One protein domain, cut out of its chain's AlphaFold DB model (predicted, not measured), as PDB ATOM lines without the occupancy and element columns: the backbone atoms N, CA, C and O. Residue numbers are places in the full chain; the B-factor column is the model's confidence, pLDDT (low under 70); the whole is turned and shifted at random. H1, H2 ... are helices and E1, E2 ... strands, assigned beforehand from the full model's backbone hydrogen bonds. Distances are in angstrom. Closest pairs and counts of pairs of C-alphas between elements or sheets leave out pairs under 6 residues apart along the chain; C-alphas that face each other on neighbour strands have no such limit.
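What this domain is: This is residues 115 to 155 and 165 to 238 of the 271 residues of the protein "Hypothetical protein" of Polarella glacialis (UniProt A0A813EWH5). A small antiparallel sheet of three strands, in the order E1, E5, E4, has two helices over one face: H3 lies along the strands over E4, and the long H2 runs slantwise over E5; residues 150 to 155, of which 150 to 152 belong to H2, stick out. H1 crosses H3 on the side away from the sheet, and beyond the end of E1 the chain runs on into a small separate hairpin, E2 and E3. The printed part has 115 residues with three named helices and five named strands, along the chain H1, H2, E1, E2, E3, H3, E4, E5, of mixed class. It is only just loose, close to compact, with a radius of gyration of the C-alphas of 16.1 A and spans of 45 by 38 by 23 A.

How they stand to each other: Begin at E5, residues 232 to 237, the inner strand of the sheet. Its antiparallel neighbours are E1, residues 176 to 179, where N 178 and O 233 are 2.8 A apart, and E4, residues 215 to 220, where N 218 and O 234 are 2.9 A apart; both pairs are within hydrogen-bond range. E4 and E5 form a hairpin. H3, residues 200 to 212, is on the sheet at a height of 9.6 A; look at the C-alphas of Leu 207 and Cys 217, its closest to E4, 6.5 A apart. H2, residues 131 to 152, is on the sheet at a height of 9.3 A, at 56 degrees to E5 on the local plane; its closest C-alphas to E1 are those of Leu 142 and Glu 176, 6.3 A apart. H2 and H3 make two layers with the sheet, helices on one face of it. They only just touch, with 3 pairs of C-alphas within 8 A, the closest those of Val 135 and Leu 206 at 7.3 A. H1, residues 115 to 125, touches H3 with residues 201 to 205 of H3 alone, the closest C-alphas being those of Ile 121 and Val 205, 6.1 A apart; they run opposite ways at a steep tilt of 68 degrees, only just short of perpendicular. E2, residues 181 to 183, and E3, residues 189 to 191, form an antiparallel hairpin, with N 190 and O 182 within hydrogen-bond range at 2.8 A. E1 runs on into E2 at 43 degrees. Every O i to N i+4 pair is within hydrogen-bond range in H1 and H3; in H2 16 of 18 are.

Where its parts are: Find C-alpha 115 at (0.827, 2.055, 0.444), where H1 begins its 15.1 A. H2 starts at C-alpha 131, (17.355, -1.991, -10.559), and covers 32.4 A; H3 covers 18.3 A. E1 measures 10.0 A, E2 7.0 A, E3 6.8 A and E4 15.9 A; E5 covers 16.7 A and ends at C-alpha 237, (4.123, -5.537, -26.022).

The domain as a whole: The C-alphas of Ala 116 and Arg 155 are the two farthest apart, at 50.7 A. Residues 156 to 164 are not printed, and C-alphas 155 and 165 stand 20.5 A apart across this cut, in the link from H2 to E1. The link from E4 to E5 is long, with 11 residues; look there for the low confidence, at residues 222 to 227, under 70, against a mean pLDDT of 90.9 for the printed part.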
ATOM      1  N   ASP A 115      -0.285   1.512  -0.351       80.44
ATOM      2  CA  ASP A 115       0.827   2.055   0.444       80.44
ATOM      3  C   ASP A 115       1.770   0.947   0.941       80.44
ATOM      4  O   ASP A 115       2.997   1.093   0.927       80.44
ATOM      5  N   ALA A 116       1.212  -0.188   1.377       84.62
ATOM      6  CA  ALA A 116       1.995  -1.346   1.790       84.62
ATOM      7  C   ALA A 116       2.745  -1.983   0.609       84.62
ATOM      8  O   ALA A 116       3.894  -2.404   0.772       84.62
ATOM      9  N   CYS A 117       2.125  -2.039  -0.574       85.50
ATOM     10  CA  CYS A 117       2.744  -2.543  -1.797       85.50
ATOM     11  C   CYS A 117       3.907  -1.644  -2.231       85.50
ATOM     12  O   CYS A 117       5.018  -2.139  -2.424       85.50
ATOM     13  N   ASP A 118       3.692  -0.330  -2.288       86.06
ATOM     14  CA  ASP A 118       4.721   0.647  -2.644       86.06
ATOM     15  C   ASP A 118       5.863   0.652  -1.623       86.06
ATOM     16  O   ASP A 118       7.035   0.649  -2.000       86.06
ATOM     17  N   SER A 119       5.549   0.542  -0.327       91.50
ATOM     18  CA  SER A 119       6.554   0.394   0.732       91.50
ATOM     19  C   SER A 119       7.387  -0.882   0.566       91.50
ATOM     20  O   SER A 119       8.607  -0.860   0.755       91.50
ATOM     21  N   ALA A 120       6.757  -2.001   0.193       94.19
ATOM     22  CA  ALA A 120       7.448  -3.262  -0.058       94.19
ATOM     23  C   ALA A 120       8.336  -3.187  -1.311       94.19
ATOM     24  O   ALA A 120       9.490  -3.617  -1.261       94.19
ATOM     25  N   ILE A 121       7.828  -2.607  -2.404       93.38
ATOM     26  CA  ILE A 121       8.592  -2.354  -3.633       93.38
ATOM     27  C   ILE A 121       9.811  -1.492  -3.306       93.38
ATOM     28  O   ILE A 121      10.934  -1.888  -3.613       93.38
ATOM     29  N   HIS A 122       9.610  -0.374  -2.605       93.88
ATOM     30  CA  HIS A 122      10.677   0.537  -2.203       93.88
ATOM     31  C   HIS A 122      11.740  -0.158  -1.336       93.88
ATOM     32  O   HIS A 122      12.938  -0.033  -1.580       93.88
ATOM     33  N   ALA A 123      11.331  -0.961  -0.351       97.31
ATOM     34  CA  ALA A 123      12.271  -1.697   0.494       97.31
ATOM     35  C   ALA A 123      13.139  -2.697  -0.297       97.31
ATOM     36  O   ALA A 123      14.293  -2.943   0.073       97.31
ATOM     37  N   ILE A 124      12.598  -3.277  -1.373       97.50
ATOM     38  CA  ILE A 124      13.328  -4.179  -2.271       97.50
ATOM     39  C   ILE A 124      14.271  -3.383  -3.180       97.50
ATOM     40  O   ILE A 124      15.446  -3.747  -3.280       97.50
ATOM     41  N   THR A 125      13.801  -2.300  -3.808       96.06
ATOM     42  CA  THR A 125      14.615  -1.485  -4.727       96.06
ATOM     43  C   THR A 125      15.760  -0.774  -4.006       96.06
ATOM     44  O   THR A 125      16.871  -0.751  -4.525       96.06
ATOM     45  N   CYS A 126      15.581  -0.334  -2.753       96.38
ATOM     46  CA  CYS A 126      16.686   0.179  -1.928       96.38
ATOM     47  C   CYS A 126      17.822  -0.839  -1.727       96.38
ATOM     48  O   CYS A 126      18.970  -0.455  -1.513       96.38
ATOM     49  N   LYS A 127      17.516  -2.140  -1.781       97.62
ATOM     50  CA  LYS A 127      18.495  -3.234  -1.681       97.62
ATOM     51  C   LYS A 127      18.923  -3.765  -3.051       97.62
ATOM     52  O   LYS A 127      19.591  -4.798  -3.120       97.62
ATOM     53  N   TRP A 128      18.531  -3.107  -4.138       97.69
ATOM     54  CA  TRP A 128      18.862  -3.473  -5.511       97.69
ATOM     55  C   TRP A 128      19.329  -2.230  -6.291       97.69
ATOM     56  O   TRP A 128      18.574  -1.669  -7.079       97.69
ATOM     57  N   PRO A 129      20.592  -1.802  -6.103       94.88
ATOM     58  CA  PRO A 129      21.090  -0.545  -6.669       94.88
ATOM     59  C   PRO A 129      21.044  -0.475  -8.202       94.88
ATOM     60  O   PRO A 129      20.796   0.590  -8.753       94.88
ATOM     61  N   SER A 130      21.240  -1.605  -8.889       97.31
ATOM     62  CA  SER A 130      21.199  -1.697 -10.355       97.31
ATOM     63  C   SER A 130      19.786  -1.827 -10.933       97.31
ATOM     64  O   SER A 130      19.650  -2.070 -12.129       97.31
ATOM     65  N   PHE A 131      18.727  -1.710 -10.122       97.44
ATOM     66  CA  PHE A 131      17.355  -1.991 -10.559       97.44
ATOM     67  C   PHE A 131      16.936  -1.173 -11.789       97.44
ATOM     68  O   PHE A 131      16.544  -1.753 -12.802       97.44
ATOM     69  N   GLU A 132      17.062   0.156 -11.735       96.94
ATOM     70  CA  GLU A 132      16.654   1.027 -12.847       96.94
ATOM     71  C   GLU A 132      17.501   0.807 -14.103       96.94
ATOM     72  O   GLU A 132      16.972   0.762 -15.217       96.94
ATOM     73  N   GLU A 133      18.812   0.617 -13.941       97.62
ATOM     74  CA  GLU A 133      19.720   0.304 -15.051       97.62
ATOM     75  C   GLU A 133      19.345  -1.032 -15.702       97.62
ATOM     76  O   GLU A 133      19.304  -1.145 -16.928       97.62
ATOM     77  N   TYR A 134      18.997  -2.031 -14.891       98.12
ATOM     78  CA  TYR A 134      18.581  -3.343 -15.359       98.12
ATOM     79  C   TYR A 134      17.263  -3.277 -16.137       98.12
ATOM     80  O   TYR A 134      17.210  -3.757 -17.272       98.12
ATOM     81  N   VAL A 135      16.231  -2.623 -15.588       97.69
ATOM     82  CA  VAL A 135      14.946  -2.400 -16.279       97.69
ATOM     83  C   VAL A 135      15.169  -1.653 -17.594       97.69
ATOM     84  O   VAL A 135      14.669  -2.069 -18.640       97.69
ATOM     85  N   THR A 136      15.976  -0.592 -17.572       97.50
ATOM     86  CA  THR A 136      16.314   0.184 -18.772       97.50
ATOM     87  C   THR A 136      17.013  -0.683 -19.817       97.50
ATOM     88  O   THR A 136      16.645  -0.642 -20.989       97.50
ATOM     89  N   SER A 137      17.957  -1.535 -19.409       97.69
ATOM     90  CA  SER A 137      18.658  -2.438 -20.327       97.69
ATOM     91  C   SER A 137      17.719  -3.437 -21.013       97.69
ATOM     92  O   SER A 137      17.892  -3.735 -22.195       97.69
ATOM     93  N   ILE A 138      16.697  -3.928 -20.302       97.25
ATOM     94  CA  ILE A 138      15.671  -4.816 -20.861       97.25
ATOM     95  C   ILE A 138      14.832  -4.059 -21.894       97.25
ATOM     96  O   ILE A 138      14.607  -4.560 -22.996       97.25
ATOM     97  N   ILE A 139      14.408  -2.837 -21.565       96.19
ATOM     98  CA  ILE A 139      13.612  -1.993 -22.464       96.19
ATOM     99  C   ILE A 139      14.395  -1.648 -23.734       96.19
ATOM    100  O   ILE A 139      13.833  -1.704 -24.825       96.19
ATOM    101  N   GLU A 140      15.685  -1.336 -23.626       95.75
ATOM    102  CA  GLU A 140      16.528  -1.058 -24.793       95.75
ATOM    103  C   GLU A 140      16.699  -2.288 -25.690       95.75
ATOM    104  O   GLU A 140      16.572  -2.180 -26.910       95.75
ATOM    105  N   LYS A 141      16.885  -3.485 -25.117       95.00
ATOM    106  CA  LYS A 141      16.896  -4.735 -25.900       95.00
ATOM    107  C   LYS A 141      15.582  -4.943 -26.653       95.00
ATOM    108  O   LYS A 141      15.597  -5.231 -27.848       95.00
ATOM    109  N   LEU A 142      14.449  -4.728 -25.983       93.44
ATOM    110  CA  LEU A 142      13.128  -4.795 -26.611       93.44
ATOM    111  C   LEU A 142      12.993  -3.776 -27.750       93.44
ATOM    112  O   LEU A 142      12.567  -4.134 -28.846       93.44
ATOM    113  N   ARG A 143      13.409  -2.524 -27.534       92.56
ATOM    114  CA  ARG A 143      13.406  -1.476 -28.568       92.56
ATOM    115  C   ARG A 143      14.235  -1.868 -29.787       92.56
ATOM    116  O   ARG A 143      13.759  -1.709 -30.908       92.56
ATOM    117  N   LEU A 144      15.432  -2.416 -29.582       92.25
ATOM    118  CA  LEU A 144      16.291  -2.896 -30.667       92.25
ATOM    119  C   LEU A 144      15.635  -4.046 -31.447       92.25
ATOM    120  O   LEU A 144      15.641  -4.030 -32.680       92.25
ATOM    121  N   ASN A 145      14.996  -4.992 -30.753       90.19
ATOM    122  CA  ASN A 145      14.247  -6.076 -31.396       90.19
ATOM    123  C   ASN A 145      13.095  -5.538 -32.265       90.19
ATOM    124  O   ASN A 145      12.893  -6.016 -33.387       90.19
ATOM    125  N   PHE A 146      12.372  -4.520 -31.786       89.12
ATOM    126  CA  PHE A 146      11.291  -3.888 -32.545       89.12
ATOM    127  C   PHE A 146      11.795  -3.027 -33.707       89.12
ATOM    128  O   PHE A 146      11.187  -3.046 -34.775       89.12
ATOM    129  N   ALA A 147      12.925  -2.330 -33.567       89.75
ATOM    130  CA  ALA A 147      13.535  -1.596 -34.678       89.75
ATOM    131  C   ALA A 147      13.862  -2.532 -35.857       89.75
ATOM    132  O   ALA A 147      13.637  -2.186 -37.018       89.75
ATOM    133  N   GLY A 148      14.286  -3.766 -35.560       88.31
ATOM    134  CA  GLY A 148      14.493  -4.806 -36.565       88.31
ATOM    135  C   GLY A 148      13.232  -5.191 -37.352       88.31
ATOM    136  O   GLY A 148      13.352  -5.587 -38.510       88.31
ATOM    137  N   LEU A 149      12.026  -5.055 -36.780       88.44
ATOM    138  CA  LEU A 149      10.772  -5.266 -37.521       88.44
ATOM    139  C   LEU A 149      10.565  -4.199 -38.594       88.44
ATOM    140  O   LEU A 149      10.187  -4.540 -39.710       88.44
ATOM    141  N   GLY A 150      10.831  -2.930 -38.270       87.00
ATOM    142  CA  GLY A 150      10.698  -1.825 -39.225       87.00
ATOM    143  C   GLY A 150      11.662  -1.947 -40.408       87.00
ATOM    144  O   GLY A 150      11.349  -1.542 -41.525       87.00
ATOM    145  N   GLU A 151      12.828  -2.557 -40.193       88.81
ATOM    146  CA  GLU A 151      13.747  -2.882 -41.285       88.81
ATOM    147  C   GLU A 151      13.269  -4.081 -42.117       88.81
ATOM    148  O   GLU A 151      13.382  -4.055 -43.345       88.81
ATOM    149  N   ARG A 152      12.690  -5.115 -41.485       85.94
ATOM    150  CA  ARG A 152      12.083  -6.249 -42.210       85.94
ATOM    151  C   ARG A 152      10.891  -5.821 -43.056       85.94
ATOM    152  O   ARG A 152      10.792  -6.253 -44.198       85.94
ATOM    153  N   SER A 153      10.072  -4.884 -42.576       88.44
ATOM    154  CA  SER A 153       8.898  -4.397 -43.314       88.44
ATOM    155  C   SER A 153       9.231  -3.674 -44.626       88.44
ATOM    156  O   SER A 153       8.327  -3.358 -45.393       88.44
ATOM    157  N   ARG A 154      10.509  -3.377 -44.902       90.31
ATOM    158  CA  ARG A 154      10.960  -2.836 -46.198       90.31
ATOM    159  C   ARG A 154      11.151  -3.908 -47.271       90.31
ATOM    160  O   ARG A 154      11.363  -3.563 -48.432       90.31
ATOM    161  N   ARG A 155      11.163  -5.185 -46.895       90.81
ATOM    162  CA  ARG A 155      11.449  -6.309 -47.789       90.81
ATOM    163  C   ARG A 155      10.148  -7.018 -48.144       90.81
ATOM    164  O   ARG A 155       9.235  -7.090 -47.332       90.81
ATOM    165  N   GLN A 165      -5.334 -13.656 -39.375       83.38
ATOM    166  CA  GLN A 165      -5.715 -12.577 -38.451       83.38
ATOM    167  C   GLN A 165      -5.069 -12.737 -37.065       83.38
ATOM    168  O   GLN A 165      -4.690 -11.751 -36.438       83.38
ATOM    169  N   GLU A 166      -4.896 -13.971 -36.593       84.69
ATOM    170  CA  GLU A 166      -4.222 -14.260 -35.328       84.69
ATOM    171  C   GLU A 166      -2.732 -13.912 -35.376       84.69
ATOM    172  O   GLU A 166      -2.203 -13.423 -34.384       84.69
ATOM    173  N   ALA A 167      -2.076 -14.117 -36.524       83.12
ATOM    174  CA  ALA A 167      -0.661 -13.814 -36.739       83.12
ATOM    175  C   ALA A 167      -0.380 -12.304 -36.822       83.12
ATOM    176  O   ALA A 167       0.756 -11.892 -36.603       83.12
ATOM    177  N   LEU A 168      -1.408 -11.490 -37.083       84.31
ATOM    178  CA  LEU A 168      -1.325 -10.031 -37.207       84.31
ATOM    179  C   LEU A 168      -1.580  -9.272 -35.895       84.31
ATOM    180  O   LEU A 168      -1.572  -8.040 -35.887       84.31
ATOM    181  N   ARG A 169      -1.836  -9.966 -34.780       84.31
ATOM    182  CA  ARG A 169      -2.055  -9.308 -33.483       84.31
ATOM    183  C   ARG A 169      -0.753  -8.730 -32.937       84.31
ATOM    184  O   ARG A 169       0.291  -9.353 -33.036       84.31
ATOM    185  N   MET A 170      -0.814  -7.606 -32.225       83.19
ATOM    186  CA  MET A 170       0.385  -7.039 -31.582       83.19
ATOM    187  C   MET A 170       1.034  -8.005 -30.575       83.19
ATOM    188  O   MET A 170       2.241  -7.956 -30.352       83.19
ATOM    189  N   SER A 171       0.253  -8.939 -30.023       81.56
ATOM    190  CA  SER A 171       0.731  -9.994 -29.128       81.56
ATOM    191  C   SER A 171       1.621 -11.054 -29.795       81.56
ATOM    192  O   SER A 171       2.278 -11.808 -29.075       81.56
ATOM    193  N   THR A 172       1.613 -11.170 -31.132       86.00
ATOM    194  CA  THR A 172       2.465 -12.116 -31.885       86.00
ATOM    195  C   THR A 172       3.813 -11.527 -32.271       86.00
ATOM    196  O   THR A 172       4.668 -12.253 -32.786       86.00
ATOM    197  N   LEU A 173       4.031 -10.235 -32.008       89.56
ATOM    198  CA  LEU A 173       5.330  -9.618 -32.215       89.56
ATOM    199  C   LEU A 173       6.416 -10.341 -31.400       89.56
ATOM    200  O   LEU A 173       6.121 -10.914 -30.344       89.56
ATOM    201  N   PRO A 174       7.680 -10.307 -31.867       89.75
ATOM    202  CA  PRO A 174       8.797 -10.913 -31.160       89.75
ATOM    203  C   PRO A 174       8.832 -10.489 -29.691       89.75
ATOM    204  O   PRO A 174       8.752  -9.301 -29.373       89.75
ATOM    205  N   LYS A 175       8.963 -11.479 -28.810       94.00
ATOM    206  CA  LYS A 175       9.091 -11.290 -27.366       94.00
ATOM    207  C   LYS A 175      10.541 -11.511 -26.947       94.00
ATOM    208  O   LYS A 175      11.206 -12.401 -27.476       94.00
ATOM    209  N   GLU A 176      11.020 -10.726 -25.990       95.56
ATOM    210  CA  GLU A 176      12.326 -10.946 -25.366       95.56
ATOM    211  C   GLU A 176      12.212 -12.062 -24.327       95.56
ATOM    212  O   GLU A 176      11.238 -12.111 -23.574       95.56
ATOM    213  N   ARG A 177      13.197 -12.962 -24.278       96.19
ATOM    214  CA  ARG A 177      13.214 -14.088 -23.335       96.19
ATOM    215  C   ARG A 177      14.405 -13.970 -22.395       96.19
ATOM    216  O   ARG A 177      15.552 -14.007 -22.830       96.19
ATOM    217  N   LEU A 178      14.123 -13.886 -21.101       96.38
ATOM    218  CA  LEU A 178      15.114 -13.850 -20.032       96.38
ATOM    219  C   LEU A 178      15.085 -15.175 -19.277       96.38
ATOM    220  O   LEU A 178      14.118 -15.491 -18.587       96.38
ATOM    221  N   VAL A 179      16.155 -15.958 -19.394       96.62
ATOM    222  CA  VAL A 179      16.314 -17.183 -18.604       96.62
ATOM    223  C   VAL A 179      16.760 -16.786 -17.199       96.62
ATOM    224  O   VAL A 179      17.839 -16.227 -17.024       96.62
ATOM    225  N   LEU A 180      15.917 -17.048 -16.200       96.75
ATOM    226  CA  LEU A 180      16.112 -16.579 -14.825       96.75
ATOM    227  C   LEU A 180      16.696 -17.648 -13.905       96.75
ATOM    228  O   LEU A 180      17.320 -17.316 -12.899       96.75
ATOM    229  N   SER A 181      16.499 -18.927 -14.229       95.62
ATOM    230  CA  SER A 181      17.035 -20.028 -13.434       95.62
ATOM    231  C   SER A 181      17.632 -21.140 -14.285       95.62
ATOM    232  O   SER A 181      17.394 -21.237 -15.486       95.62
ATOM    233  N   LYS A 182      18.410 -22.004 -13.642       94.81
ATOM    234  CA  LYS A 182      18.846 -23.301 -14.169       94.81
ATOM    235  C   LYS A 182      18.631 -24.377 -13.114       94.81
ATOM    236  O   LYS A 182      18.471 -24.057 -11.940       94.81
ATOM    237  N   HIS A 183      18.691 -25.636 -13.523       91.94
ATOM    238  CA  HIS A 183      18.741 -26.753 -12.586       91.94
ATOM    239  C   HIS A 183      20.178 -26.968 -12.107       91.94
ATOM    240  O   HIS A 183      21.121 -26.916 -12.902       91.94
ATOM    241  N   ASP A 184      20.351 -27.201 -10.811       92.12
ATOM    242  CA  ASP A 184      21.604 -27.714 -10.273       92.12
ATOM    243  C   ASP A 184      21.708 -29.242 -10.445       92.12
ATOM    244  O   ASP A 184      20.829 -29.906 -11.000       92.12
ATOM    245  N   LYS A 185      22.802 -29.823  -9.944       92.62
ATOM    246  CA  LYS A 185      23.043 -31.276  -9.964       92.62
ATOM    247  C   LYS A 185      21.997 -32.101  -9.194       92.62
ATOM    248  O   LYS A 185      21.982 -33.318  -9.329       92.62
ATOM    249  N   HIS A 186      21.173 -31.457  -8.371       90.62
ATOM    250  CA  HIS A 186      20.110 -32.071  -7.580       90.62
ATOM    251  C   HIS A 186      18.720 -31.858  -8.196       90.62
ATOM    252  O   HIS A 186      17.737 -32.334  -7.636       90.62
ATOM    253  N   GLY A 187      18.628 -31.177  -9.345       87.19
ATOM    254  CA  GLY A 187      17.350 -30.832  -9.964       87.19
ATOM    255  C   GLY A 187      16.629 -29.677  -9.264       87.19
ATOM    256  O   GLY A 187      15.435 -29.495  -9.476       87.19
ATOM    257  N   CYS A 188      17.322 -28.887  -8.443       88.56
ATOM    258  CA  CYS A 188      16.766 -27.690  -7.823       88.56
ATOM    259  C   CYS A 188      16.971 -26.472  -8.730       88.56
ATOM    260  O   CYS A 188      18.039 -26.300  -9.320       88.56
ATOM    261  N   HIS A 189      15.972 -25.591  -8.803       90.00
ATOM    262  CA  HIS A 189      16.118 -24.312  -9.494       90.00
ATOM    263  C   HIS A 189      17.059 -23.374  -8.730       90.00
ATOM    264  O   HIS A 189      16.859 -23.099  -7.547       90.00
ATOM    265  N   VAL A 190      18.043 -22.831  -9.441       94.94
ATOM    266  CA  VAL A 190      18.996 -21.835  -8.944       94.94
ATOM    267  C   VAL A 190      18.943 -20.608  -9.844       94.94
ATOM    268  O   VAL A 190      18.990 -20.739 -11.069       94.94
ATOM    269  N   TRP A 191      18.838 -19.426  -9.238       96.94
ATOM    270  CA  TRP A 191      18.836 -18.143  -9.944       96.94
ATOM    271  C   TRP A 191      20.150 -17.923 -10.699       96.94
ATOM    272  O   TRP A 191      21.223 -18.258 -10.200       96.94
ATOM    273  N   LEU A 192      20.062 -17.389 -11.917       97.31
ATOM    274  CA  LEU A 192      21.223 -17.186 -12.792       97.31
ATOM    275  C   LEU A 192      21.912 -15.834 -12.601       97.31
ATOM    276  O   LEU A 192      23.093 -15.714 -12.919       97.31
ATOM    277  N   ASP A 193      21.188 -14.833 -12.105       95.69
ATOM    278  CA  ASP A 193      21.667 -13.458 -12.001       95.69
ATOM    279  C   ASP A 193      21.632 -12.992 -10.542       95.69
ATOM    280  O   ASP A 193      20.629 -12.481 -10.045       95.69
ATOM    281  N   GLU A 194      22.747 -13.196  -9.837       94.44
ATOM    282  CA  GLU A 194      22.895 -12.802  -8.431       94.44
ATOM    283  C   GLU A 194      22.817 -11.281  -8.226       94.44
ATOM    284  O   GLU A 194      22.412 -10.818  -7.156       94.44
ATOM    285  N   GLN A 195      23.181 -10.496  -9.246       95.44
ATOM    286  CA  GLN A 195      23.225  -9.037  -9.163       95.44
ATOM    287  C   GLN A 195      21.843  -8.422  -9.375       95.44
ATOM    288  O   GLN A 195      21.492  -7.463  -8.683       95.44
ATOM    289  N   ASN A 196      21.040  -9.011 -10.265       97.06
ATOM    290  CA  ASN A 196      19.704  -8.543 -10.609       97.06
ATOM    291  C   ASN A 196      18.629  -9.482 -10.048       97.06
ATOM    292  O   ASN A 196      18.299  -9.395  -8.864       97.06
ATOM    293  N   VAL A 197      18.071 -10.388 -10.849       97.25
ATOM    294  CA  VAL A 197      16.966 -11.258 -10.417       97.25
ATOM    295  C   VAL A 197      17.493 -12.506  -9.701       97.25
ATOM    296  O   VAL A 197      17.632 -13.575 -10.292       97.25
ATOM    297  N   CYS A 198      17.743 -12.365  -8.398       96.69
ATOM    298  CA  CYS A 198      18.328 -13.415  -7.553       96.69
ATOM    299  C   CYS A 198      17.349 -14.078  -6.567       96.69
ATOM    300  O   CYS A 198      17.740 -14.942  -5.783       96.69
ATOM    301  N   ASN A 199      16.084 -13.655  -6.559       97.25
ATOM    302  CA  ASN A 199      15.013 -14.232  -5.749       97.25
ATOM    303  C   ASN A 199      13.631 -13.860  -6.314       97.25
ATOM    304  O   ASN A 199      13.503 -13.034  -7.224       97.25
ATOM    305  N   LYS A 200      12.580 -14.467  -5.749       96.88
ATOM    306  CA  LYS A 200      11.194 -14.259  -6.192       96.88
ATOM    307  C   LYS A 200      10.696 -12.832  -5.923       96.88
ATOM    308  O   LYS A 200       9.848 -12.343  -6.658       96.88
ATOM    309  N   GLU A 201      11.198 -12.162  -4.891       97.75
ATOM    310  CA  GLU A 201      10.808 -10.804  -4.508       97.75
ATOM    311  C   GLU A 201      11.290  -9.783  -5.542       97.75
ATOM    312  O   GLU A 201      10.499  -8.963  -6.007       97.75
ATOM    313  N   ARG A 202      12.551  -9.881  -5.976       98.06
ATOM    314  CA  ARG A 202      13.090  -9.053  -7.064       98.06
ATOM    315  C   ARG A 202      12.387  -9.330  -8.389       98.06
ATOM    316  O   ARG A 202      12.071  -8.388  -9.109       98.06
ATOM    317  N   LEU A 203      12.063 -10.593  -8.677       97.69
ATOM    318  CA  LEU A 203      11.264 -10.933  -9.855       97.69
ATOM    319  C   LEU A 203       9.880 -10.262  -9.819       97.69
ATOM    320  O   LEU A 203       9.463  -9.693 -10.819       97.69
ATOM    321  N   ARG A 204       9.186 -10.267  -8.674       96.88
ATOM    322  CA  ARG A 204       7.883  -9.587  -8.530       96.88
ATOM    323  C   ARG A 204       7.973  -8.088  -8.800       96.88
ATOM    324  O   ARG A 204       7.130  -7.558  -9.515       96.88
ATOM    325  N   VAL A 205       8.990  -7.421  -8.253       97.44
ATOM    326  CA  VAL A 205       9.207  -5.983  -8.480       97.44
ATOM    327  C   VAL A 205       9.499  -5.696  -9.952       97.44
ATOM    328  O   VAL A 205       8.918  -4.770 -10.512       97.44
ATOM    329  N   LEU A 206      10.330  -6.521 -10.596       97.94
ATOM    330  CA  LEU A 206      10.622  -6.405 -12.025       97.94
ATOM    331  C   LEU A 206       9.361  -6.552 -12.888       97.94
ATOM    332  O   LEU A 206       9.137  -5.731 -13.771       97.94
ATOM    333  N   LEU A 207       8.544  -7.578 -12.631       96.75
ATOM    334  CA  LEU A 207       7.292  -7.812 -13.360       96.75
ATOM    335  C   LEU A 207       6.349  -6.614 -13.233       96.75
ATOM    336  O   LEU A 207       5.902  -6.082 -14.244       96.75
ATOM    337  N   ASN A 208       6.122  -6.149 -12.002       94.06
ATOM    338  CA  ASN A 208       5.271  -4.994 -11.728       94.06
ATOM    339  C   ASN A 208       5.761  -3.733 -12.457       94.06
ATOM    340  O   ASN A 208       4.958  -3.004 -13.030       94.06
ATOM    341  N   GLU A 209       7.070  -3.481 -12.476       95.81
ATOM    342  CA  GLU A 209       7.628  -2.304 -13.148       95.81
ATOM    343  C   GLU A 209       7.521  -2.388 -14.679       95.81
ATOM    344  O   GLU A 209       7.134  -1.420 -15.333       95.81
ATOM    345  N   LEU A 210       7.802  -3.552 -15.271       95.38
ATOM    346  CA  LEU A 210       7.625  -3.764 -16.710       95.38
ATOM    347  C   LEU A 210       6.148  -3.636 -17.115       95.38
ATOM    348  O   LEU A 210       5.824  -2.989 -18.112       95.38
ATOM    349  N   GLU A 211       5.232  -4.185 -16.323       92.88
ATOM    350  CA  GLU A 211       3.794  -4.062 -16.560       92.88
ATOM    351  C   GLU A 211       3.298  -2.617 -16.443       92.88
ATOM    352  O   GLU A 211       2.520  -2.178 -17.296       92.88
ATOM    353  N   LYS A 212       3.781  -1.852 -15.452       86.75
ATOM    354  CA  LYS A 212       3.515  -0.406 -15.323       86.75
ATOM    355  C   LYS A 212       3.984   0.372 -16.556       86.75
ATOM    356  O   LYS A 212       3.330   1.330 -16.959       86.75
ATOM    357  N   ARG A 213       5.072  -0.066 -17.198       90.88
ATOM    358  CA  ARG A 213       5.604   0.517 -18.444       90.88
ATOM    359  C   ARG A 213       4.928  -0.017 -19.718       90.88
ATOM    360  O   ARG A 213       5.371   0.302 -20.819       90.88
ATOM    361  N   GLY A 214       3.844  -0.786 -19.586       89.25
ATOM    362  CA  GLY A 214       3.004  -1.228 -20.704       89.25
ATOM    363  C   GLY A 214       3.442  -2.534 -21.369       89.25
ATOM    364  O   GLY A 214       2.932  -2.867 -22.441       89.25
ATOM    365  N   PHE A 215       4.355  -3.288 -20.756       92.62
ATOM    366  CA  PHE A 215       4.753  -4.601 -21.258       92.62
ATOM    367  C   PHE A 215       3.801  -5.709 -20.774       92.62
ATOM    368  O   PHE A 215       3.136  -5.603 -19.738       92.62
ATOM    369  N   ASP A 216       3.720  -6.775 -21.564       93.12
ATOM    370  CA  ASP A 216       3.111  -8.053 -21.203       93.12
ATOM    371  C   ASP A 216       4.215  -9.004 -20.740       93.12
ATOM    372  O   ASP A 216       5.195  -9.216 -21.461       93.12
ATOM    373  N   CYS A 217       4.072  -9.552 -19.538       95.38
ATOM    374  CA  CYS A 217       5.069 -10.414 -18.920       95.38
ATOM    375  C   CYS A 217       4.468 -11.794 -18.661       95.38
ATOM    376  O   CYS A 217       3.468 -11.937 -17.965       95.38
ATOM    377  N   THR A 218       5.106 -12.833 -19.191       95.19
ATOM    378  CA  THR A 218       4.664 -14.222 -19.026       95.19
ATOM    379  C   THR A 218       5.798 -15.062 -18.463       95.19
ATOM    380  O   THR A 218       6.900 -15.080 -19.005       95.19
ATOM    381  N   LEU A 219       5.538 -15.744 -17.347       94.75
ATOM    382  CA  LEU A 219       6.468 -16.718 -16.783       94.75
ATOM    383  C   LEU A 219       6.152 -18.097 -17.355       94.75
ATOM    384  O   LEU A 219       5.073 -18.646 -17.136       94.75
ATOM    385  N   GLU A 220       7.112 -18.657 -18.076       91.06
ATOM    386  CA  GLU A 220       7.088 -20.051 -18.499       91.06
ATOM    387  C   GLU A 220       7.594 -20.900 -17.325       91.06
ATOM    388  O   GLU A 220       8.800 -20.988 -17.083       91.06
ATOM    389  N   ASP A 221       6.660 -21.471 -16.558       76.31
ATOM    390  CA  ASP A 221       6.957 -22.426 -15.485       76.31
ATOM    391  C   ASP A 221       6.785 -23.871 -15.989       76.31
ATOM    392  O   ASP A 221       5.737 -24.263 -16.518       76.31
ATOM    393  N   SER A 222       7.836 -24.667 -15.800       61.94
ATOM    394  CA  SER A 222       7.965 -26.097 -16.103       61.94
ATOM    395  C   SER A 222       6.965 -26.981 -15.372       61.94
ATOM    396  O   SER A 222       6.841 -28.150 -15.735       61.94
ATOM    397  N   ALA A 223       6.250 -26.475 -14.363       56.53
ATOM    398  CA  ALA A 223       5.366 -27.274 -13.513       56.53
ATOM    399  C   ALA A 223       4.325 -28.125 -14.278       56.53
ATOM    400  O   ALA A 223       3.765 -29.060 -13.706       56.53
ATOM    401  N   ARG A 224       4.065 -27.847 -15.566       57.38
ATOM    402  CA  ARG A 224       3.166 -28.649 -16.419       57.38
ATOM    403  C   ARG A 224       3.863 -29.619 -17.384       57.38
ATOM    404  O   ARG A 224       3.201 -30.540 -17.853       57.38
ATOM    405  N   PHE A 225       5.155 -29.458 -17.679       53.84
ATOM    406  CA  PHE A 225       5.853 -30.228 -18.717       53.84
ATOM    407  C   PHE A 225       7.341 -30.426 -18.365       53.84
ATOM    408  O   PHE A 225       8.179 -29.607 -18.721       53.84
ATOM    409  N   SER A 226       7.671 -31.555 -17.725       62.88
ATOM    410  CA  SER A 226       9.034 -32.005 -17.368       62.88
ATOM    411  C   SER A 226       9.792 -31.136 -16.349       62.88
ATOM    412  O   SER A 226       9.974 -29.934 -16.520       62.88
ATOM    413  N   ALA A 227      10.350 -31.786 -15.322       67.12
ATOM    414  CA  ALA A 227      11.159 -31.192 -14.249       67.12
ATOM    415  C   ALA A 227      12.535 -30.643 -14.706       67.12
ATOM    416  O   ALA A 227      13.489 -30.646 -13.939       67.12
ATOM    417  N   SER A 228      12.678 -30.246 -15.974       79.62
ATOM    418  CA  SER A 228      13.958 -29.870 -16.583       79.62
ATOM    419  C   SER A 228      13.955 -28.508 -17.278       79.62
ATOM    420  O   SER A 228      15.016 -28.064 -17.717       79.62
ATOM    421  N   VAL A 229      12.808 -27.827 -17.412       87.62
ATOM    422  CA  VAL A 229      12.754 -26.542 -18.135       87.62
ATOM    423  C   VAL A 229      13.130 -25.390 -17.198       87.62
ATOM    424  O   VAL A 229      12.558 -25.302 -16.113       87.62
ATOM    425  N   PRO A 230      14.091 -24.522 -17.553       92.62
ATOM    426  CA  PRO A 230      14.456 -23.371 -16.731       92.62
ATOM    427  C   PRO A 230      13.314 -22.351 -16.634       92.62
ATOM    428  O   PRO A 230      12.585 -22.144 -17.605       92.62
ATOM    429  N   LEU A 231      13.210 -21.660 -15.491       94.19
ATOM    430  CA  LEU A 231      12.275 -20.540 -15.342       94.19
ATOM    431  C   LEU A 231      12.665 -19.445 -16.335       94.19
ATOM    432  O   LEU A 231      13.770 -18.899 -16.257       94.19
ATOM    433  N   THR A 232      11.748 -19.130 -17.243       95.81
ATOM    434  CA  THR A 232      11.964 -18.142 -18.302       95.81
ATOM    435  C   THR A 232      10.893 -17.064 -18.217       95.81
ATOM    436  O   THR A 232       9.703 -17.364 -18.156       95.81
ATOM    437  N   LEU A 233      11.319 -15.802 -18.199       97.12
ATOM    438  CA  LEU A 233      10.441 -14.646 -18.326       97.12
ATOM    439  C   LEU A 233      10.406 -14.206 -19.787       97.12
ATOM    440  O   LEU A 233      11.429 -13.816 -20.347       97.12
ATOM    441  N   THR A 234       9.223 -14.240 -20.380       96.38
ATOM    442  CA  THR A 234       8.961 -13.767 -21.734       96.38
ATOM    443  C   THR A 234       8.258 -12.407 -21.667       96.38
ATOM    444  O   THR A 234       7.207 -12.281 -21.037       96.38
ATOM    445  N   ILE A 235       8.836 -11.388 -22.311       96.50
ATOM    446  CA  ILE A 235       8.401  -9.984 -22.254       96.50
ATOM    447  C   ILE A 235       8.013  -9.521 -23.658       96.50
ATOM    448  O   ILE A 235       8.817  -9.595 -24.586       96.50
ATOM    449  N   GLY A 236       6.785  -9.040 -23.828       93.81
ATOM    450  CA  GLY A 236       6.260  -8.541 -25.098       93.81
ATOM    451  C   GLY A 236       5.531  -7.211 -24.951       93.81
ATOM    452  O   GLY A 236       5.386  -6.680 -23.850       93.81
ATOM    453  N   LEU A 237       5.053  -6.663 -26.067       90.50
ATOM    454  CA  LEU A 237       4.123  -5.537 -26.022       90.50
ATOM    455  C   LEU A 237       2.750  -6.037 -25.590       90.50
ATOM    456  O   LEU A 237       2.263  -7.060 -26.076       90.50
ATOM    457  N   ARG A 238       2.123  -5.292 -24.685       85.25
ATOM    458  CA  ARG A 238       0.746  -5.555 -24.298       85.25
ATOM    459  C   ARG A 238      -0.188  -5.174 -25.443       85.25
ATOM    460  O   ARG A 238      -0.020  -4.130 -26.071       85.25
TER     461      ARG A 238